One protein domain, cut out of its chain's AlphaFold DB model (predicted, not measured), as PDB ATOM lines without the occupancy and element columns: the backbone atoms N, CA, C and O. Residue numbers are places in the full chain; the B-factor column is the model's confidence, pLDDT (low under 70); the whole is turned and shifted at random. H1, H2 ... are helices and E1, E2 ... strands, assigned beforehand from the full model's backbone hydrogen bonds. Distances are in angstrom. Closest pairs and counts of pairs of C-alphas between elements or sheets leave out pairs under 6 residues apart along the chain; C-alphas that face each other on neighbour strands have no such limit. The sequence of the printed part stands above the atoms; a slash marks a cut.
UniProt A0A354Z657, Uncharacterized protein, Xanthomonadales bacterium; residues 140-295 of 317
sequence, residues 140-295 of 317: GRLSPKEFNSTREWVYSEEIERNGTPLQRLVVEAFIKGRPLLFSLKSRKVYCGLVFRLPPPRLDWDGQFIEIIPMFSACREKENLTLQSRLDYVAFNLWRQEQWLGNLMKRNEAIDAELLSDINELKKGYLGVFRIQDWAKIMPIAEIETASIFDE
ATOM      1  N   GLY A 140       2.808  21.539 102.360       53.59
ATOM      2  CA  GLY A 140       1.918  20.915 101.373       53.59
ATOM      3  C   GLY A 140       0.498  21.489 101.260       53.59
ATOM      4  O   GLY A 140      -0.323  20.886 100.576       53.59
ATOM      5  N   ARG A 141       0.191  22.631 101.893       50.34
ATOM      6  CA  ARG A 141      -1.171  23.206 101.958       50.34
ATOM      7  C   ARG A 141      -1.453  24.388 101.025       50.34
ATOM      8  O   ARG A 141      -2.552  24.928 101.084       50.34
ATOM      9  N   LEU A 142      -0.510  24.808 100.179       46.84
ATOM     10  CA  LEU A 142      -0.740  25.979  99.325       46.84
ATOM     11  C   LEU A 142      -1.734  25.672  98.207       46.84
ATOM     12  O   LEU A 142      -1.544  24.751  97.411       46.84
ATOM     13  N   SER A 143      -2.753  26.516  98.107       52.28
ATOM     14  CA  SER A 143      -3.599  26.595  96.927       52.28
ATOM     15  C   SER A 143      -2.769  27.028  95.701       52.28
ATOM     16  O   SER A 143      -1.754  27.723  95.838       52.28
ATOM     17  N   PRO A 144      -3.188  26.693  94.466       51.19
ATOM     18  CA  PRO A 144      -2.488  27.107  93.243       51.19
ATOM     19  C   PRO A 144      -2.231  28.621  93.136       51.19
ATOM     20  O   PRO A 144      -1.253  29.045  92.520       51.19
ATOM     21  N   LYS A 145      -3.087  29.441  93.758       57.38
ATOM     22  CA  LYS A 145      -2.965  30.904  93.786       57.38
ATOM     23  C   LYS A 145      -1.786  31.364  94.652       57.38
ATOM     24  O   LYS A 145      -1.025  32.230  94.233       57.38
ATOM     25  N   GLU A 146      -1.602  30.749  95.816       55.03
ATOM     26  CA  GLU A 146      -0.496  31.054  96.733       55.03
ATOM     27  C   GLU A 146       0.841  30.506  96.217       55.03
ATOM     28  O   GLU A 146       1.896  31.104  96.423       55.03
ATOM     29  N   PHE A 147       0.808  29.391  95.480       56.00
ATOM     30  CA  PHE A 147       1.996  28.876  94.804       56.00
ATOM     31  C   PHE A 147       2.496  29.834  93.712       56.00
ATOM     32  O   PHE A 147       3.703  30.066  93.596       56.00
ATOM     33  N   ASN A 148       1.581  30.422  92.933       63.50
ATOM     34  CA  ASN A 148       1.937  31.417  91.923       63.50
ATOM     35  C   ASN A 148       2.500  32.694  92.554       63.50
ATOM     36  O   ASN A 148       3.563  33.127  92.115       63.50
ATOM     37  N   SER A 149       1.894  33.216  93.629       69.62
ATOM     38  CA  SER A 149       2.422  34.415  94.302       69.62
ATOM     39  C   SER A 149       3.806  34.180  94.910       69.62
ATOM     40  O   SER A 149       4.685  35.033  94.824       69.62
ATOM     41  N   THR A 150       4.041  32.990  95.469       68.06
ATOM     42  CA  THR A 150       5.345  32.631  96.035       68.06
ATOM     43  C   THR A 150       6.410  32.537  94.944       68.06
ATOM     44  O   THR A 150       7.528  33.013  95.120       68.06
ATOM     45  N   ARG A 151       6.073  31.953  93.788       67.69
ATOM     46  CA  ARG A 151       6.990  31.876  92.646       67.69
ATOM     47  C   ARG A 151       7.288  33.257  92.057       67.69
ATOM     48  O   ARG A 151       8.426  33.517  91.685       67.69
ATOM     49  N   GLU A 152       6.277  34.115  91.968       71.62
ATOM     50  CA  GLU A 152       6.413  35.503  91.519       71.62
ATOM     51  C   GLU A 152       7.329  36.304  92.445       71.62
ATOM     52  O   GLU A 152       8.271  36.914  91.952       71.62
ATOM     53  N   TRP A 153       7.124  36.216  93.764       76.31
ATOM     54  CA  TRP A 153       7.948  36.899  94.767       76.31
ATOM     55  C   TRP A 153       9.426  36.502  94.690       76.31
ATOM     56  O   TRP A 153      10.324  37.340  94.727       76.31
ATOM     57  N   VAL A 154       9.689  35.209  94.526       73.62
ATOM     58  CA  VAL A 154      11.057  34.732  94.334       73.62
ATOM     59  C   VAL A 154      11.673  35.325  93.077       73.62
ATOM     60  O   VAL A 154      12.829  35.747  93.082       73.62
ATOM     61  N   TYR A 155      10.942  35.240  91.964       76.25
ATOM     62  CA  TYR A 155      11.477  35.684  90.690       76.25
ATOM     63  C   TYR A 155      11.725  37.182  90.713       76.25
ATOM     64  O   TYR A 155      12.732  37.612  90.162       76.25
ATOM     65  N   SER A 156      10.880  37.955  91.398       77.31
ATOM     66  CA  SER A 156      11.140  39.371  91.600       77.31
ATOM     67  C   SER A 156      12.387  39.615  92.430       77.31
ATOM     68  O   SER A 156      13.223  40.392  91.995       77.31
ATOM     69  N   GLU A 157      12.588  38.905  93.542       82.06
ATOM     70  CA  GLU A 157      13.774  39.112  94.380       82.06
ATOM     71  C   GLU A 157      15.078  38.760  93.638       82.06
ATOM     72  O   GLU A 157      16.066  39.494  93.707       82.06
ATOM     73  N   GLU A 158      15.086  37.667  92.871       80.94
ATOM     74  CA  GLU A 158      16.267  37.263  92.104       80.94
ATOM     75  C   GLU A 158      16.559  38.216  90.938       80.94
ATOM     76  O   GLU A 158      17.714  38.560  90.684       80.94
ATOM     77  N   ILE A 159      15.521  38.678  90.236       83.00
ATOM     78  CA  ILE A 159      15.661  39.631  89.128       83.00
ATOM     79  C   ILE A 159      16.022  41.030  89.653       83.00
ATOM     80  O   ILE A 159      16.799  41.747  89.024       83.00
ATOM     81  N   GLU A 160      15.544  41.427  90.827       83.44
ATOM     82  CA  GLU A 160      15.982  42.662  91.480       83.44
ATOM     83  C   GLU A 160      17.479  42.620  91.788       83.44
ATOM     84  O   GLU A 160      18.204  43.557  91.450       83.44
ATOM     85  N   ARG A 161      17.976  41.508  92.340       83.69
ATOM     86  CA  ARG A 161      19.397  41.364  92.685       83.69
ATOM     87  C   ARG A 161      20.284  41.234  91.450       83.69
ATOM     88  O   ARG A 161      21.225  42.007  91.291       83.69
ATOM     89  N   ASN A 162      19.955  40.308  90.554       85.31
ATOM     90  CA  ASN A 162      20.858  39.856  89.491       85.31
ATOM     91  C   ASN A 162      20.343  40.140  88.066       85.31
ATOM     92  O   ASN A 162      21.075  39.950  87.099       85.31
ATOM     93  N   GLY A 163      19.097  40.591  87.918       85.31
ATOM     94  CA  GLY A 163      18.444  40.830  86.631       85.31
ATOM     95  C   GLY A 163      19.021  41.977  85.814       85.31
ATOM     96  O   GLY A 163      19.498  42.980  86.346       85.31
ATOM     97  N   THR A 164      18.896  41.856  84.492       89.38
ATOM     98  CA  THR A 164      19.173  42.964  83.571       89.38
ATOM     99  C   THR A 164      18.148  44.093  83.766       89.38
ATOM    100  O   THR A 164      17.029  43.835  84.225       89.38
ATOM    101  N   PRO A 165      18.458  45.348  83.378       92.56
ATOM    102  CA  PRO A 165      17.505  46.457  83.483       92.56
ATOM    103  C   PRO A 165      16.159  46.171  82.802       92.56
ATOM    104  O   PRO A 165      15.105  46.480  83.353       92.56
ATOM    105  N   LEU A 166      16.185  45.503  81.644       92.56
ATOM    106  CA  LEU A 166      14.980  45.085  80.929       92.56
ATOM    107  C   LEU A 166      14.158  44.068  81.731       92.56
ATOM    108  O   LEU A 166      12.940  44.192  81.809       92.56
ATOM    109  N   GLN A 167      14.798  43.071  82.345       91.25
ATOM    110  CA  GLN A 167      14.084  42.085  83.159       91.25
ATOM    111  C   GLN A 167      13.450  42.731  84.391       91.25
ATOM    112  O   GLN A 167      12.297  42.435  84.693       91.25
ATOM    113  N   ARG A 168      14.164  43.644  85.061       92.31
ATOM    114  CA  ARG A 168      13.622  44.404  86.198       92.31
ATOM    115  C   ARG A 168      12.395  45.214  85.789       92.31
ATOM    116  O   ARG A 168      11.363  45.099  86.438       92.31
ATOM    117  N   LEU A 169      12.474  45.930  84.665       94.56
ATOM    118  CA  LEU A 169      11.348  46.675  84.096       94.56
ATOM    119  C   LEU A 169      10.141  45.767  83.803       94.56
ATOM    120  O   LEU A 169       9.007  46.107  84.131       94.56
ATOM    121  N   VAL A 170      10.380  44.599  83.199       93.50
ATOM    122  CA  VAL A 170       9.337  43.620  82.850       93.50
ATOM    123  C   VAL A 170       8.659  43.052  84.091       93.50
ATOM    124  O   VAL A 170       7.434  42.949  84.127       93.50
ATOM    125  N   VAL A 171       9.439  42.711  85.115       91.44
ATOM    126  CA  VAL A 171       8.927  42.231  86.401       91.44
ATOM    127  C   VAL A 171       8.129  43.312  87.114       91.44
ATOM    128  O   VAL A 171       7.016  43.051  87.562       91.44
ATOM    129  N   GLU A 172       8.662  44.528  87.183       92.81
ATOM    130  CA  GLU A 172       7.983  45.653  87.812       92.81
ATOM    131  C   GLU A 172       6.636  45.929  87.135       92.81
ATOM    132  O   GLU A 172       5.611  46.051  87.809       92.81
ATOM    133  N   ALA A 173       6.618  45.983  85.803       94.25
ATOM    134  CA  ALA A 173       5.401  46.203  85.037       94.25
ATOM    135  C   ALA A 173       4.394  45.057  85.207       94.25
ATOM    136  O   ALA A 173       3.202  45.322  85.350       94.25
ATOM    137  N   PHE A 174       4.858  43.804  85.257       92.31
ATOM    138  CA  PHE A 174       4.012  42.639  85.522       92.31
ATOM    139  C   PHE A 174       3.347  42.720  86.902       92.31
ATOM    140  O   PHE A 174       2.128  42.607  86.997       92.31
ATOM    141  N   ILE A 175       4.124  42.987  87.958       88.12
ATOM    142  CA  ILE A 175       3.621  43.103  89.336       88.12
ATOM    143  C   ILE A 175       2.632  44.265  89.458       88.12
ATOM    144  O   ILE A 175       1.583  44.129  90.084       88.12
ATOM    145  N   LYS A 176       2.955  45.411  88.851       91.31
ATOM    146  CA  LYS A 176       2.108  46.611  88.892       91.31
ATOM    147  C   LYS A 176       0.936  46.560  87.905       91.31
ATOM    148  O   LYS A 176       0.132  47.489  87.902       91.31
ATOM    149  N   GLY A 177       0.848  45.535  87.055       91.88
ATOM    150  CA  GLY A 177      -0.157  45.441  85.996       91.88
ATOM    151  C   GLY A 177      -0.110  46.613  85.009       91.88
ATOM    152  O   GLY A 177      -1.156  47.053  84.537       91.88
ATOM    153  N   ARG A 178       1.083  47.158  84.732       95.12
ATOM    154  CA  ARG A 178       1.274  48.292  83.817       95.12
ATOM    155  C   ARG A 178       1.624  47.800  82.413       95.12
ATOM    156  O   ARG A 178       2.439  46.884  82.285       95.12
ATOM    157  N   PRO A 179       1.041  48.389  81.356       96.81
ATOM    158  CA  PRO A 179       1.407  48.035  79.995       96.81
ATOM    159  C   PRO A 179       2.845  48.471  79.697       96.81
ATOM    160  O   PRO A 179       3.329  49.492  80.188       96.81
ATOM    161  N   LEU A 180       3.527  47.684  78.875       97.38
ATOM    162  CA  LEU A 180       4.846  47.994  78.343       97.38
ATOM    163  C   LEU A 180       4.750  48.249  76.845       97.38
ATOM    164  O   LEU A 180       4.009  47.567  76.136       97.38
ATOM    165  N   LEU A 181       5.534  49.213  76.375       97.69
ATOM    166  CA  LEU A 181       5.791  49.471  74.969       97.69
ATOM    167  C   LEU A 181       7.140  48.849  74.602       97.69
ATOM    168  O   LEU A 181       8.173  49.245  75.135       97.69
ATOM    169  N   PHE A 182       7.129  47.889  73.687       97.38
ATOM    170  CA  PHE A 182       8.308  47.201  73.176       97.38
ATOM    171  C   PHE A 182       8.594  47.649  71.748       97.38
ATOM    172  O   PHE A 182       7.726  47.540  70.880       97.38
ATOM    173  N   SER A 183       9.820  48.097  71.490       97.06
ATOM    174  CA  SER A 183      10.347  48.291  70.139       97.06
ATOM    175  C   SER A 183      11.227  47.112  69.771       97.06
ATOM    176  O   SER A 183      12.169  46.792  70.496       97.06
ATOM    177  N   LEU A 184      10.937  46.471  68.644       96.69
ATOM    178  CA  LEU A 184      11.739  45.368  68.130       96.69
ATOM    179  C   LEU A 184      12.732  45.863  67.076       96.69
ATOM    180  O   LEU A 184      12.437  46.791  66.325       96.69
ATOM    181  N   LYS A 185      13.847  45.140  66.912       95.69
ATOM    182  CA  LYS A 185      14.838  45.367  65.837       95.69
ATOM    183  C   LYS A 185      14.227  45.347  64.429       95.69
ATOM    184  O   LYS A 185      14.768  45.926  63.493       95.69
ATOM    185  N   SER A 186      13.080  44.684  64.269       94.88
ATOM    186  CA  SER A 186      12.305  44.652  63.023       94.88
ATOM    187  C   SER A 186      11.536  45.948  62.731       94.88
ATOM    188  O   SER A 186      10.852  46.012  61.711       94.88
ATOM    189  N   ARG A 187      11.630  46.963  63.604       95.12
ATOM    190  CA  ARG A 187      10.826  48.199  63.617       95.12
ATOM    191  C   ARG A 187       9.344  47.990  63.937       95.12
ATOM    192  O   ARG A 187       8.575  48.948  63.907       95.12
ATOM    193  N   LYS A 188       8.929  46.768  64.281       96.44
ATOM    194  CA  LYS A 188       7.604  46.514  64.859       96.44
ATOM    195  C   LYS A 188       7.575  47.004  66.302       96.44
ATOM    196  O   LYS A 188       8.544  46.838  67.042       96.44
ATOM    197  N   VAL A 189       6.445  47.570  66.692       97.38
ATOM    198  CA  VAL A 189       6.184  48.053  68.042       97.38
ATOM    199  C   VAL A 189       4.970  47.323  68.585       97.38
ATOM    200  O   VAL A 189       3.939  47.239  67.920       97.38
ATOM    201  N   TYR A 190       5.100  46.795  69.795       97.69
ATOM    202  CA  TYR A 190       4.009  46.151  70.512       97.69
ATOM    203  C   TYR A 190       3.776  46.876  71.823       97.69
ATOM    204  O   TYR A 190       4.716  47.111  72.575       97.69
ATOM    205  N   CYS A 191       2.523  47.196  72.116       97.56
ATOM    206  CA  CYS A 191       2.122  47.665  73.429       97.56
ATOM    207  C   CYS A 191       1.190  46.638  74.051       97.56
ATOM    208  O   CYS A 191       0.272  46.168  73.381       97.56
ATOM    209  N   GLY A 192       1.406  46.267  75.308       97.25
ATOM    210  CA  GLY A 192       0.558  45.283  75.967       97.25
ATOM    211  C   GLY A 192       0.975  44.968  77.393       97.25
ATOM    212  O   GLY A 192       1.968  45.486  77.901       97.25
ATOM    213  N   LEU A 193       0.206  44.096  78.039       96.31
ATOM    214  CA  LEU A 193       0.519  43.606  79.379       96.31
ATOM    215  C   LEU A 193       1.381  42.357  79.297       96.31
ATOM    216  O   LEU A 193       1.169  41.495  78.444       96.31
ATOM    217  N   VAL A 194       2.330  42.234  80.218       94.88
ATOM    218  CA  VAL A 194       3.121  41.012  80.349       94.88
ATOM    219  C   VAL A 194       2.196  39.908  80.851       94.88
ATOM    220  O   VAL A 194       1.604  40.013  81.920       94.88
ATOM    221  N   PHE A 195       2.047  38.853  80.059       91.75
ATOM    222  CA  PHE A 195       1.238  37.692  80.412       91.75
ATOM    223  C   PHE A 195       2.055  36.672  81.202       91.75
ATOM    224  O   PHE A 195       1.560  36.040  82.135       91.75
ATOM    225  N   ARG A 196       3.333  36.520  80.834       88.25
ATOM    226  CA  ARG A 196       4.240  35.561  81.456       88.25
ATOM    227  C   ARG A 196       5.650  36.121  81.565       88.25
ATOM    228  O   ARG A 196       6.233  36.551  80.571       88.25
ATOM    229  N   LEU A 197       6.204  36.039  82.772       84.94
ATOM    230  CA  LEU A 197       7.589  36.411  83.037       84.94
ATOM    231  C   LEU A 197       8.578  35.421  82.401       84.94
ATOM    232  O   LEU A 197       8.328  34.205  82.425       84.94
ATOM    233  N   PRO A 198       9.716  35.915  81.878       79.31
ATOM    234  CA  PRO A 198      10.798  35.049  81.440       79.31
ATOM    235  C   PRO A 198      11.364  34.275  82.643       79.31
ATOM    236  O   PRO A 198      11.363  34.775  83.771       79.31
ATOM    237  N   PRO A 199      11.863  33.044  82.444       77.00
ATOM    238  CA  PRO A 199      12.607  32.356  83.490       77.00
ATOM    239  C   PRO A 199      13.861  33.173  83.870       77.00
ATOM    240  O   PRO A 199      14.464  33.777  82.988       77.00
ATOM    241  N   PRO A 200      14.319  33.144  85.135       69.19
ATOM    242  CA  PRO A 200      15.399  34.004  85.652       69.19
ATOM    243  C   PRO A 200      16.818  33.621  85.166       69.19
ATOM    244  O   PRO A 200      17.798  33.802  85.878       69.19
ATOM    245  N   ARG A 201      16.970  33.034  83.974       71.31
ATOM    246  CA  ARG A 201      18.262  32.531  83.468       71.31
ATOM    247  C   ARG A 201      19.044  33.591  82.701       71.31
ATOM    248  O   ARG A 201      18.971  33.626  81.479       71.31
ATOM    249  N   LEU A 202      19.744  34.452  83.425       57.00
ATOM    250  CA  LEU A 202      20.396  35.686  82.956       57.00
ATOM    251  C   LEU A 202      21.292  35.558  81.710       57.00
ATOM    252  O   LEU A 202      21.539  36.553  81.043       57.00
ATOM    253  N   ASP A 203      21.740  34.353  81.384       64.50
ATOM    254  CA  ASP A 203      22.737  34.037  80.366       64.50
ATOM    255  C   ASP A 203      22.170  33.391  79.091       64.50
ATOM    256  O   ASP A 203      22.930  33.046  78.186       64.50
ATOM    257  N   TRP A 204      20.851  33.182  78.993       73.38
ATOM    258  CA  TRP A 204      20.292  32.408  77.884       73.38
ATOM    259  C   TRP A 204      19.663  33.266  76.777       73.38
ATOM    260  O   TRP A 204      18.569  33.803  76.940       73.38
ATOM    261  N   ASP A 205      20.274  33.258  75.589       69.75
ATOM    262  CA  ASP A 205      19.757  33.921  74.374       69.75
ATOM    263  C   ASP A 205      18.373  33.418  73.917       69.75
ATOM    264  O   ASP A 205      17.695  34.057  73.114       69.75
ATOM    265  N   GLY A 206      17.926  32.264  74.427       77.06
ATOM    266  CA  GLY A 206      16.612  31.683  74.139       77.06
ATOM    267  C   GLY A 206      15.465  32.234  74.991       77.06
ATOM    268  O   GLY A 206      14.381  31.646  74.992       77.06
ATOM    269  N   GLN A 207      15.689  33.293  75.773       86.81
ATOM    270  CA  GLN A 207      14.631  33.896  76.574       86.81
ATOM    271  C   GLN A 207      13.591  34.615  75.712       86.81
ATOM    272  O   GLN A 207      13.895  35.283  74.723       86.81
ATOM    273  N   PHE A 208      12.338  34.516  76.143       90.69
ATOM    274  CA  PHE A 208      11.210  35.196  75.528       90.69
ATOM    275  C   PHE A 208      10.249  35.713  76.594       90.69
ATOM    276  O   PHE A 208      10.211  35.203  77.715       90.69
ATOM    277  N   ILE A 209       9.462  36.709  76.208       92.62
ATOM    278  CA  ILE A 209       8.379  37.282  77.000       92.62
ATOM    279  C   ILE A 209       7.076  36.991  76.260       92.62
ATOM    280  O   ILE A 209       7.018  37.099  75.034       92.62
ATOM    281  N   GLU A 210       6.042  36.597  76.997       94.50
ATOM    282  CA  GLU A 210       4.685  36.494  76.458       94.50
ATOM    283  C   GLU A 210       3.909  37.742  76.887       94.50
ATOM    284  O   GLU A 210       3.863  38.059  78.080       94.50
ATOM    285  N   ILE A 211       3.305  38.446  75.933       95.88
ATOM    286  CA  ILE A 211       2.473  39.627  76.190       95.88
ATOM    287  C   ILE A 211       1.056  39.408  75.673       95.88
ATOM    288  O   ILE A 211       0.866  38.723  74.670       95.88
ATOM    289  N   ILE A 212       0.066  40.024  76.314       96.38
ATOM    290  CA  ILE A 212      -1.247  40.241  75.704       96.38
ATOM    291  C   ILE A 212      -1.195  41.614  75.034       96.38
ATOM    292  O   ILE A 212      -1.157  42.625  75.746       96.38
ATOM    293  N   PRO A 213      -1.130  41.674  73.695       97.06
ATOM    294  CA  PRO A 213      -0.990  42.936  72.994       97.06
ATOM    295  C   PRO A 213      -2.293  43.731  73.101       97.06
ATOM    296  O   PRO A 213      -3.365  43.210  72.824       97.06
ATOM    297  N   MET A 214      -2.181  44.992  73.499       96.19
ATOM    298  CA  MET A 214      -3.237  45.997  73.434       96.19
ATOM    299  C   MET A 214      -3.308  46.591  72.028       96.19
ATOM    300  O   MET A 214      -4.374  46.636  71.423       96.19
ATOM    301  N   PHE A 215      -2.154  46.970  71.478       97.25
ATOM    302  CA  PHE A 215      -2.021  47.381  70.084       97.25
ATOM    303  C   PHE A 215      -0.651  46.999  69.520       97.25
ATOM    304  O   PHE A 215       0.304  46.721  70.252       97.25
ATOM    305  N   SER A 216      -0.553  47.003  68.195       97.19
ATOM    306  CA  SER A 216       0.716  46.924  67.473       97.19
ATOM    307  C   SER A 216       0.814  48.039  66.442       97.19
ATOM    308  O   SER A 216      -0.202  48.558  65.991       97.19
ATOM    309  N   ALA A 217       2.035  48.431  66.106       97.31
ATOM    310  CA  ALA A 217       2.330  49.446  65.103       97.31
ATOM    311  C   ALA A 217       3.682  49.151  64.438       97.31
ATOM    312  O   ALA A 217       4.438  48.283  64.884       97.31
ATOM    313  N   CYS A 218       4.012  49.894  63.388       96.06
ATOM    314  CA  CYS A 218       5.309  49.829  62.720       96.06
ATOM    315  C   CYS A 218       5.969  51.207  62.736       96.06
ATOM    316  O   CYS A 218       5.304  52.210  62.505       96.06
ATOM    317  N   ARG A 219       7.280  51.266  62.983       93.00
ATOM    318  CA  ARG A 219       8.058  52.494  62.800       93.00
ATOM    319  C   ARG A 219       8.454  52.654  61.343       93.00
ATOM    320  O   ARG A 219       9.051  51.754  60.739       93.00
ATOM    321  N   GLU A 220       8.168  53.822  60.794       94.25
ATOM    322  CA  GLU A 220       8.645  54.205  59.473       94.25
ATOM    323  C   GLU A 220      10.182  54.305  59.455       94.25
ATOM    324  O   GLU A 220      10.826  54.577  60.468       94.25
ATOM    325  N   LYS A 221      10.800  53.985  58.309       92.69
ATOM    326  CA  LYS A 221      12.266  53.841  58.199       92.69
ATOM    327  C   LYS A 221      13.002  55.157  58.429       92.69
ATOM    328  O   LYS A 221      14.101  55.138  58.969       92.69
ATOM    329  N   GLU A 222      12.416  56.249  57.955       93.44
ATOM    330  CA  GLU A 222      13.117  57.519  57.764       93.44
ATOM    331  C   GLU A 222      12.948  58.456  58.958       93.44
ATOM    332  O   GLU A 222      13.919  59.043  59.419       93.44
ATOM    333  N   ASN A 223      11.734  58.551  59.504       90.19
ATOM    334  CA  ASN A 223      11.400  59.470  60.597       90.19
ATOM    335  C   ASN A 223      11.150  58.761  61.941       90.19
ATOM    336  O   ASN A 223      10.907  59.429  62.944       90.19
ATOM    337  N   LEU A 224      11.175  57.420  61.964       88.38
ATOM    338  CA  LEU A 224      10.869  56.590  63.135       88.38
ATOM    339  C   LEU A 224       9.485  56.855  63.760       88.38
ATOM    340  O   LEU A 224       9.240  56.459  64.902       88.38
ATOM    341  N   THR A 225       8.565  57.479  63.019       89.62
ATOM    342  CA  THR A 225       7.194  57.726  63.473       89.62
ATOM    343  C   THR A 225       6.387  56.432  63.475       89.62
ATOM    344  O   THR A 225       6.641  55.513  62.689       89.62
ATOM    345  N   LEU A 226       5.428  56.331  64.397       90.44
ATOM    346  CA  LEU A 226       4.532  55.181  64.480       90.44
ATOM    347  C   LEU A 226       3.463  55.283  63.389       90.44
ATOM    348  O   LEU A 226       2.647  56.198  63.395       90.44
ATOM    349  N   GLN A 227       3.442  54.302  62.496       92.25
ATOM    350  CA  GLN A 227       2.413  54.119  61.482       92.25
ATOM    351  C   GLN A 227       1.620  52.830  61.730       92.25
ATOM    352  O   GLN A 227       2.089  51.898  62.391       92.25
ATOM    353  N   SER A 228       0.417  52.772  61.151       87.81
ATOM    354  CA  SER A 228      -0.410  51.558  61.063       87.81
ATOM    355  C   SER A 228      -0.722  50.921  62.422       87.81
ATOM    356  O   SER A 228      -0.379  49.764  62.673       87.81
ATOM    357  N   ARG A 229      -1.379  51.681  63.304       95.25
ATOM    358  CA  ARG A 229      -1.856  51.165  64.591       95.25
ATOM    359  C   ARG A 229      -2.976  50.143  64.374       95.25
ATOM    360  O   ARG A 229      -3.982  50.447  63.743       95.25
ATOM    361  N   LEU A 230      -2.789  48.947  64.919       95.88
ATOM    362  CA  LEU A 230      -3.777  47.875  64.974       95.88
ATOM    363  C   LEU A 230      -4.094  47.571  66.439       95.88
ATOM    364  O   LEU A 230      -3.235  47.046  67.152       95.88
ATOM    365  N   ASP A 231      -5.315  47.879  66.867       96.06
ATOM    366  CA  ASP A 231      -5.803  47.586  68.215       96.06
ATOM    367  C   ASP A 231      -6.382  46.163  68.299       96.06
ATOM    368  O   ASP A 231      -7.104  45.698  67.414       96.06
ATOM    369  N   TYR A 232      -6.066  45.451  69.381       93.94
ATOM    370  CA  TYR A 232      -6.501  44.071  69.590       93.94
ATOM    371  C   TYR A 232      -7.761  44.027  70.457       93.94
ATOM    372  O   TYR A 232      -7.704  44.196  71.674       93.94
ATOM    373  N   VAL A 233      -8.906  43.700  69.852       90.69
ATOM    374  CA  VAL A 233     -10.203  43.584  70.552       90.69
ATOM    375  C   VAL A 233     -10.146  42.596  71.725       90.69
ATOM    376  O   VAL A 233     -10.719  42.844  72.787       90.69
ATOM    377  N   ALA A 234      -9.392  41.504  71.570       89.94
ATOM    378  CA  ALA A 234      -9.204  40.490  72.604       89.94
ATOM    379  C   ALA A 234      -8.643  41.056  73.919       89.94
ATOM    380  O   ALA A 234      -9.001  40.575  74.994       89.94
ATOM    381  N   PHE A 235      -7.801  42.092  73.854       92.56
ATOM    382  CA  PHE A 235      -7.271  42.744  75.047       92.56
ATOM    383  C   PHE A 235      -8.375  43.434  75.850       92.56
ATOM    384  O   PHE A 235      -8.441  43.267  77.068       92.56
ATOM    385  N   ASN A 236      -9.265  44.162  75.172       89.50
ATOM    386  CA  ASN A 236     -10.371  44.871  75.815       89.50
ATOM    387  C   ASN A 236     -11.343  43.895  76.482       89.50
ATOM    388  O   ASN A 236     -11.689  44.085  77.646       89.50
ATOM    389  N   LEU A 237     -11.695  42.810  75.785       88.12
ATOM    390  CA  LEU A 237     -12.540  41.747  76.335       88.12
ATOM    391  C   LEU A 237     -11.908  41.117  77.579       88.12
ATOM    392  O   LEU A 237     -12.543  41.027  78.627       88.12
ATOM    393  N   TRP A 238     -10.630  40.743  77.501       89.31
ATOM    394  CA  TRP A 238      -9.923  40.170  78.644       89.31
ATOM    395  C   TRP A 238      -9.836  41.147  79.824       89.31
ATOM    396  O   TRP A 238     -10.040  40.751  80.972       89.31
ATOM    397  N   ARG A 239      -9.583  42.435  79.567       88.75
ATOM    398  CA  ARG A 239      -9.541  43.472  80.609       88.75
ATOM    399  C   ARG A 239     -10.897  43.620  81.303       88.75
ATOM    400  O   ARG A 239     -10.935  43.702  82.532       88.75
ATOM    401  N   GLN A 240     -11.990  43.608  80.542       86.00
ATOM    402  CA  GLN A 240     -13.353  43.627  81.078       86.00
ATOM    403  C   GLN A 240     -13.645  42.383  81.924       86.00
ATOM    404  O   GLN A 240     -14.186  42.511  83.020       86.00
ATOM    405  N   GLU A 241     -13.215  41.193  81.492       85.44
ATOM    406  CA  GLU A 241     -13.350  39.966  82.289       85.44
ATOM    407  C   GLU A 241     -12.590  40.041  83.620       85.44
ATOM    408  O   GLU A 241     -13.123  39.639  84.657       85.44
ATOM    409  N   GLN A 242     -11.355  40.561  83.618       85.38
ATOM    410  CA  GLN A 242     -10.586  40.737  84.855       85.38
ATOM    411  C   GLN A 242     -11.274  41.722  85.804       85.38
ATOM    412  O   GLN A 242     -11.343  41.477  87.010       85.38
ATOM    413  N   TRP A 243     -11.794  42.826  85.267       85.38
ATOM    414  CA  TRP A 243     -12.529  43.819  86.041       85.38
ATOM    415  C   TRP A 243     -13.815  43.234  86.640       85.38
ATOM    416  O   TRP A 243     -14.012  43.328  87.851       85.38
ATOM    417  N   LEU A 244     -14.613  42.517  85.844       81.12
ATOM    418  CA  LEU A 244     -15.834  41.846  86.296       81.12
ATOM    419  C   LEU A 244     -15.532  40.807  87.386       81.12
ATOM    420  O   LEU A 244     -16.184  40.772  88.426       81.12
ATOM    421  N   GLY A 245     -14.485  40.002  87.191       82.31
ATOM    422  CA  GLY A 245     -14.035  39.032  88.187       82.31
ATOM    423  C   GLY A 245     -13.552  39.679  89.489       82.31
ATOM    424  O   GLY A 245     -13.614  39.048  90.545       82.31
ATOM    425  N   ASN A 246     -13.078  40.927  89.446       82.06
ATOM    426  CA  ASN A 246     -12.725  41.689  90.640       82.06
ATOM    427  C   ASN A 246     -13.956  42.285  91.331       82.06
ATOM    428  O   ASN A 246     -14.003  42.238  92.557       82.06
ATOM    429  N   LEU A 247     -14.956  42.766  90.586       80.88
ATOM    430  CA  LEU A 247     -16.234  43.216  91.150       80.88
ATOM    431  C   LEU A 247     -16.981  42.083  91.855       80.88
ATOM    432  O   LEU A 247     -17.377  42.229  93.009       80.88
ATOM    433  N   MET A 248     -17.084  40.919  91.204       78.94
ATOM    434  CA  MET A 248     -17.731  39.737  91.782       78.94
ATOM    435  C   MET A 248     -17.082  39.323  93.106       78.94
ATOM    436  O   MET A 248     -17.774  38.964  94.049       78.94
ATOM    437  N   LYS A 249     -15.750  39.421  93.216       81.44
ATOM    438  CA  LYS A 249     -15.034  39.132  94.473       81.44
ATOM    439  C   LYS A 249     -15.335  40.131  95.588       81.44
ATOM    440  O   LYS A 249     -15.150  39.787  96.751       81.44
ATOM    441  N   ARG A 250     -15.728  41.357  95.248       83.25
ATOM    442  CA  ARG A 250     -16.063  42.410  96.214       83.25
ATOM    443  C   ARG A 250     -17.542  42.416  96.598       83.25
ATOM    444  O   ARG A 250     -17.917  43.215  97.446       83.25
ATOM    445  N   ASN A 251     -18.362  41.534  96.011       83.12
ATOM    446  CA  ASN A 251     -19.824  41.548  96.141       83.12
ATOM    447  C   ASN A 251     -20.445  42.915  95.794       83.12
ATOM    448  O   ASN A 251     -21.487  43.282  96.333       83.12
ATOM    449  N   GLU A 252     -19.806  43.681  94.911       84.31
ATOM    450  CA  GLU A 252     -20.388  44.922  94.404       84.31
ATOM    451  C   GLU A 252     -21.541  44.566  93.452       84.31
ATOM    452  O   GLU A 252     -21.439  43.609  92.679       84.31
ATOM    453  N   ALA A 253     -22.656  45.297  93.540       82.12
ATOM    454  CA  ALA A 253     -23.806  45.075  92.669       82.12
ATOM    455  C   ALA A 253     -23.391  45.335  91.215       82.12
ATOM    456  O   ALA A 253     -23.004  46.447  90.861       82.12
ATOM    457  N   ILE A 254     -23.437  44.289  90.390       82.06
ATOM    458  CA  ILE A 254     -23.118  44.380  88.967       82.06
ATOM    459  C   ILE A 254     -24.410  44.684  88.227       82.06
ATOM    460  O   ILE A 254     -25.410  43.990  88.418       82.06
ATOM    461  N   ASP A 255     -24.369  45.701  87.374       84.69
ATOM    462  CA  ASP A 255     -25.472  46.018  86.482       84.69
ATOM    463  C   ASP A 255     -25.781  44.824  85.561       84.69
ATOM    464  O   ASP A 255     -24.886  44.249  84.927       84.69
ATOM    465  N   ALA A 256     -27.052  44.427  85.513       85.56
ATOM    466  CA  ALA A 256     -27.513  43.325  84.682       85.56
ATOM    467  C   ALA A 256     -27.316  43.623  83.186       85.56
ATOM    468  O   ALA A 256     -27.049  42.695  82.419       85.56
ATOM    469  N   GLU A 257     -27.392  44.899  82.791       86.94
ATOM    470  CA  GLU A 257     -27.169  45.350  81.414       86.94
ATOM    471  C   GLU A 257     -25.730  45.054  80.970       86.94
ATOM    472  O   GLU A 257     -25.499  44.339  79.997       86.94
ATOM    473  N   LEU A 258     -24.748  45.446  81.785       83.88
ATOM    474  CA  LEU A 258     -23.330  45.214  81.504       83.88
ATOM    475  C   LEU A 258     -22.970  43.720  81.419       83.88
ATOM    476  O   LEU A 258     -22.133  43.300  80.616       83.88
ATOM    477  N   LEU A 259     -23.600  42.895  82.259       84.06
ATOM    478  CA  LEU A 259     -23.454  41.438  82.224       84.06
ATOM    479  C   LEU A 259     -24.012  40.839  80.926       84.06
ATOM    480  O   LEU A 259     -23.449  39.865  80.416       84.06
ATOM    481  N   SER A 260     -25.098  41.404  80.394       86.75
ATOM    482  CA  SER A 260     -25.671  41.003  79.108       86.75
ATOM    483  C   SER A 260     -24.703  41.302  77.963       86.75
ATOM    484  O   SER A 260     -24.357  40.380  77.220       86.75
ATOM    485  N   ASP A 261     -24.168  42.523  77.895       85.50
ATOM    486  CA  ASP A 261     -23.251  42.960  76.834       85.50
ATOM    487  C   ASP A 261     -21.985  42.098  76.764       85.50
ATOM    488  O   ASP A 261     -21.567  41.643  75.695       85.50
ATOM    489  N   ILE A 262     -21.385  41.797  77.922       79.94
ATOM    490  CA  ILE A 262     -20.195  40.935  77.999       79.94
ATOM    491  C   ILE A 262     -20.516  39.524  77.490       79.94
ATOM    492  O   ILE A 262     -19.709  38.908  76.789       79.94
ATOM    493  N   ASN A 263     -21.686  38.985  77.839       82.44
ATOM    494  CA  ASN A 263     -22.092  37.654  77.398       82.44
ATOM    495  C   ASN A 263     -22.426  37.613  75.902       82.44
ATOM    496  O   ASN A 263     -22.136  36.611  75.244       82.44
ATOM    497  N   GLU A 264     -23.004  38.678  75.353       84.06
ATOM    498  CA  GLU A 264     -23.268  38.801  73.921       84.06
ATOM    499  C   GLU A 264     -21.964  38.886  73.121       84.06
ATOM    500  O   GLU A 264     -21.771  38.114  72.178       84.06
ATOM    501  N   LEU A 265     -21.009  39.705  73.573       79.31
ATOM    502  CA  LEU A 265     -19.667  39.773  72.991       79.31
ATOM    503  C   LEU A 265     -18.970  38.406  72.997       79.31
ATOM    504  O   LEU A 265     -18.358  38.015  72.000       79.31
ATOM    505  N   LYS A 266     -19.108  37.632  74.082       73.06
ATOM    506  CA  LYS A 266     -18.579  36.260  74.158       73.06
ATOM    507  C   LYS A 266     -19.221  35.321  73.144       73.06
ATOM    508  O   LYS A 266     -18.508  34.552  72.500       73.06
ATOM    509  N   LYS A 267     -20.549  35.379  72.997       78.81
ATOM    510  CA  LYS A 267     -21.296  34.541  72.046       78.81
ATOM    511  C   LYS A 267     -20.945  34.869  70.597       78.81
ATOM    512  O   LYS A 267     -20.817  33.945  69.798       78.81
ATOM    513  N   GLY A 268     -20.789  36.153  70.274       70.38
ATOM    514  CA  GLY A 268     -20.502  36.613  68.917       70.38
ATOM    515  C   GLY A 268     -19.076  36.316  68.462       70.38
ATOM    516  O   GLY A 268     -18.870  35.997  67.293       70.38
ATOM    517  N   TYR A 269     -18.094  36.390  69.369       62.00
ATOM    518  CA  TYR A 269     -16.694  36.313  68.958       62.00
ATOM    519  C   TYR A 269     -16.085  34.916  68.995       62.00
ATOM    520  O   TYR A 269     -15.404  34.586  68.035       62.00
ATOM    521  N   LEU A 270     -16.290  34.069  70.010       55.03
ATOM    522  CA  LEU A 270     -15.553  32.797  70.107       55.03
ATOM    523  C   LEU A 270     -16.256  31.836  71.077       55.03
ATOM    524  O   LEU A 270     -16.262  32.066  72.283       55.03
ATOM    525  N   GLY A 271     -16.735  30.691  70.577       64.44
ATOM    526  CA  GLY A 271     -17.312  29.615  71.400       64.44
ATOM    527  C   GLY A 271     -16.393  29.088  72.516       64.44
ATOM    528  O   GLY A 271     -16.875  28.415  73.421       64.44
ATOM    529  N   VAL A 272     -15.093  29.425  72.495       72.56
ATOM    530  CA  VAL A 272     -14.165  29.303  73.631       72.56
ATOM    531  C   VAL A 272     -13.091  30.405  73.531       72.56
ATOM    532  O   VAL A 272     -12.028  30.187  72.952       72.56
ATOM    533  N   PHE A 273     -13.334  31.604  74.068       79.19
ATOM    534  CA  PHE A 273     -12.292  32.641  74.156       79.19
ATOM    535  C   PHE A 273     -11.191  32.208  75.140       79.19
ATOM    536  O   PHE A 273     -11.438  32.058  76.337       79.19
ATOM    537  N   ARG A 274      -9.966  31.990  74.645       83.56
ATOM    538  CA  ARG A 274      -8.780  31.719  75.471       83.56
ATOM    539  C   ARG A 274      -7.749  32.803  75.228       83.56
ATOM    540  O   ARG A 274      -7.186  32.897  74.142       83.56
ATOM    541  N   ILE A 275      -7.460  33.597  76.253       86.38
ATOM    542  CA  ILE A 275      -6.501  34.702  76.142       86.38
ATOM    543  C   ILE A 275      -5.097  34.237  75.718       86.38
ATOM    544  O   ILE A 275      -4.365  34.974  75.067       86.38
ATOM    545  N   GLN A 276      -4.737  32.988  76.032       87.00
ATOM    546  CA  GLN A 276      -3.456  32.388  75.659       87.00
ATOM    547  C   GLN A 276      -3.272  32.283  74.142       87.00
ATOM    548  O   GLN A 276      -2.140  32.353  73.672       87.00
ATOM    549  N   ASP A 277      -4.363  32.153  73.384       87.31
ATOM    550  CA  ASP A 277      -4.314  32.056  71.922       87.31
ATOM    551  C   ASP A 277      -4.016  33.420  71.272       87.31
ATOM    552  O   ASP A 277      -3.597  33.489  70.119       87.31
ATOM    553  N   TRP A 278      -4.166  34.504  72.040       92.12
ATOM    554  CA  TRP A 278      -3.873  35.882  71.641       92.12
ATOM    555  C   TRP A 278      -2.543  36.395  72.200       92.12
ATOM    556  O   TRP A 278      -2.143  37.524  71.911       92.12
ATOM    557  N   ALA A 279      -1.844  35.583  72.999       93.19
ATOM    558  CA  ALA A 279      -0.557  35.958  73.554       93.19
ATOM    559  C   ALA A 279       0.503  36.027  72.445       93.19
ATOM    560  O   ALA A 279       0.688  35.089  71.665       93.19
ATOM    561  N   LYS A 280       1.248  37.134  72.395       94.69
ATOM    562  CA  LYS A 280       2.386  37.288  71.492       94.69
ATOM    563  C   LYS A 280       3.673  36.922  72.215       94.69
ATOM    564  O   LYS A 280       3.973  37.447  73.285       94.69
ATOM    565  N   ILE A 281       4.438  36.027  71.602       93.31
ATOM    566  CA  ILE A 281       5.765  35.623  72.066       93.31
ATOM    567  C   ILE A 281       6.799  36.546  71.420       93.31
ATOM    568  O   ILE A 281       6.822  36.670  70.195       93.31
ATOM    569  N   MET A 282       7.650  37.171  72.232       93.94
ATOM    570  CA  MET A 282       8.738  38.040  71.776       93.94
ATOM    571  C   MET A 282      10.077  37.564  72.347       93.94
ATOM    572  O   MET A 282      10.221  37.514  73.573       93.94
ATOM    573  N   PRO A 283      11.065  37.216  71.508       92.94
ATOM    574  CA  PRO A 283      12.420  36.942  71.973       92.94
ATOM    575  C   PRO A 283      13.037  38.186  72.604       92.94
ATOM    576  O   PRO A 283      12.978  39.268  72.022       92.94
ATOM    577  N   ILE A 284      13.696  38.039  73.752       92.06
ATOM    578  CA  ILE A 284      14.369  39.173  74.404       92.06
ATOM    579  C   ILE A 284      15.473  39.741  73.509       92.06
ATOM    580  O   ILE A 284      15.632  40.954  73.426       92.06
ATOM    581  N   ALA A 285      16.169  38.882  72.761       91.94
ATOM    582  CA  ALA A 285      17.200  39.293  71.811       91.94
ATOM    583  C   ALA A 285      16.672  40.157  70.645       91.94
ATOM    584  O   ALA A 285      17.465  40.829  69.978       91.94
ATOM    585  N   GLU A 286      15.363  40.140  70.370       94.81
ATOM    586  CA  GLU A 286      14.733  40.990  69.353       94.81
ATOM    587  C   GLU A 286      14.275  42.342  69.901       94.81
ATOM    588  O   GLU A 286      14.051  43.260  69.109       94.81
ATOM    589  N   ILE A 287      14.153  42.478  71.224       95.69
ATOM    590  CA  ILE A 287      13.758  43.725  71.877       95.69
ATOM    591  C   ILE A 287      14.941  44.689  71.811       95.69
ATOM    592  O   ILE A 287      16.021  44.423  72.333       95.69
ATOM    593  N   GLU A 288      14.726  45.810  71.138       95.75
ATOM    594  CA  GLU A 288      15.683  46.905  71.045       95.75
ATOM    595  C   GLU A 288      15.519  47.850  72.236       95.75
ATOM    596  O   GLU A 288      16.486  48.161  72.926       95.75
ATOM    597  N   THR A 289      14.279  48.257  72.518       96.25
ATOM    598  CA  THR A 289      13.944  49.079  73.684       96.25
ATOM    599  C   THR A 289      12.612  48.657  74.296       96.25
ATOM    600  O   THR A 289      11.738  48.111  73.618       96.25
ATOM    601  N   ALA A 290      12.455  48.916  75.594       97.19
ATOM    602  CA  ALA A 290      11.190  48.761  76.300       97.19
ATOM    603  C   ALA A 290      10.982  49.928  77.269       97.19
ATOM    604  O   ALA A 290      11.937  50.389  77.896       97.19
ATOM    605  N   SER A 291       9.742  50.387  77.407       96.88
ATOM    606  CA  SER A 291       9.356  51.431  78.361       96.88
ATOM    607  C   SER A 291       7.973  51.153  78.939       96.88
ATOM    608  O   SER A 291       7.166  50.452  78.328       96.88
ATOM    609  N   ILE A 292       7.675  51.715  80.113       97.06
ATOM    610  CA  ILE A 292       6.297  51.749  80.621       97.06
ATOM    611  C   ILE A 292       5.463  52.570  79.644       97.06
ATOM    612  O   ILE A 292       5.859  53.672  79.262       97.06
ATOM    613  N   PHE A 293       4.347  51.999  79.202       95.94
ATOM    614  CA  PHE A 293       3.378  52.722  78.403       95.94
ATOM    615  C   PHE A 293       2.459  53.501  79.338       95.94
ATOM    616  O   PHE A 293       1.849  52.933  80.244       95.94
ATOM    617  N   ASP A 294       2.377  54.800  79.098       93.38
ATOM    618  CA  ASP A 294       1.467  55.707  79.772       93.38
ATOM    619  C   ASP A 294       0.763  56.527  78.693       93.38
ATOM    620  O   ASP A 294       1.396  57.278  77.951       93.38
ATOM    621  N   GLU A 295      -0.544  56.312  78.571       88.62
ATOM    622  CA  GLU A 295      -1.386  56.971  77.574       88.62
ATOM    623  C   GLU A 295      -1.475  58.484  77.819       88.62
ATOM    624  O   GLU A 295      -1.588  59.252  76.868       88.62
TER     625      GLU A 295
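This is residues 140 to 295 of the 317 residues of an uncharacterized protein of Xanthomonadales bacterium (UniProt A0A354Z657). What would one see first? A twisted wall of antiparallel strands has H2 packed on it at E1, E2 and E6, and H1 folds back on H2 at one end while residues 143 to 149 stick out. From the sheet H3 reaches away as an arm, with residues 245 to 251 sticking out, and H4 folds back near it before H5, E5 and E6 return to the sheet. What makes it up, and how large is it? The printed part has 156 residues and is of mixed class, with five named helices and six named strands: along the chain H1 and H2 come first, then the strands E1 to E4, then the helices H3 to H5, and last the strands E5 and E6; the sheet is branched, with E3 the antiparallel neighbour of E2, of E4 and of E5, and E1 that of E2 and of E6. It is only just compact, close to loose, with a radius of gyration of the C-alphas of 17.8 A and spans of 50 by 48 by 27 A.

How does the printed part open? H1, residues 144 to 162, and H2, residues 165 to 176, form a helical hairpin, opposite ways at a shallow tilt of 31 degrees. They touch through residues 156 to 160 and 167 to 172 alone, the closest C-alphas being those of Ile 159 and Arg 168, 6.0 A apart. How are the strands joined? E1, residues 180 to 184, E2, residues 188 to 196, E3, residues 208 to 219, and E4, residues 226 to 231, form a meander, each strand the antiparallel neighbour of the one before; within hydrogen-bond range are N 182 and O 190 at 2.8 A, N 191 and O 215 at 2.9 A, and N 216 and O 230 at 2.9 A. E2 bends by 78 degrees at residue 193 and E3 by 105 degrees at residue 212; E2 lies on one side of E3, and on the other side are E4 and the antiparallel E5, residues 280 to 283, with N 209 and O 282 at 2.9 A. E6, residues 287 to 292, is the antiparallel neighbour of E1, with N 181 and O 291 at 2.8 A. Where are the helices relative to this sheet? H2 is on it at a height over the sheet of 7.7 A, only just over E1 and E2 with 3 C-alphas on each, and runs along the strands, at 18 degrees to E1 on the local plane; H1 is not on it. H3, residues 233 to 250, only grazes it with residues 233 to 239, and the C-alphas of Met 214 and Phe 235, 5.4 A apart, are the closest of E3 and H3. H4, residues 256 to 269, is close to H3 but not clearly touching, with the closest C-alphas, those of Leu 237 and Ile 262, 7.9 A apart; H5, residues 275 to 278, only just touches H3, with 3 pairs of C-alphas within 8 A, the closest being Trp 238 and Ile 275 at 6.9 A. What do the helix backbones show? Each O i to N i+4 pair is within hydrogen-bond range in H1, H2, H3 and H4, and H5 is too short for such a pair.

Where do the elements begin and end? H1 begins at C-alpha 144, (-2.488, 27.107, 93.243), H3 begins at C-alpha 233, (-10.203, 43.584, 70.552), and E6 ends at C-alpha 292, (6.297, 51.749, 80.621). How long are the longer ones? From first to last C-alpha H1 measures 26.9 A, H3 26.3 A, E3 21.7 A, H4 20.3 A, E2 20.2 A and H2 16.3 A.

How far does it reach, and is it cut? The two C-alphas farthest apart are those of Gly 140 and Glu 222, 58.0 A, and the printed part has no cut. Which links are long? The link from E2 to E3, 11 residues, is long. Where is confidence low? The mean pLDDT of the printed part is 85.3, and residues 140 to 151, 200, 202 to 203, 205 and 269 to 271 are under 70.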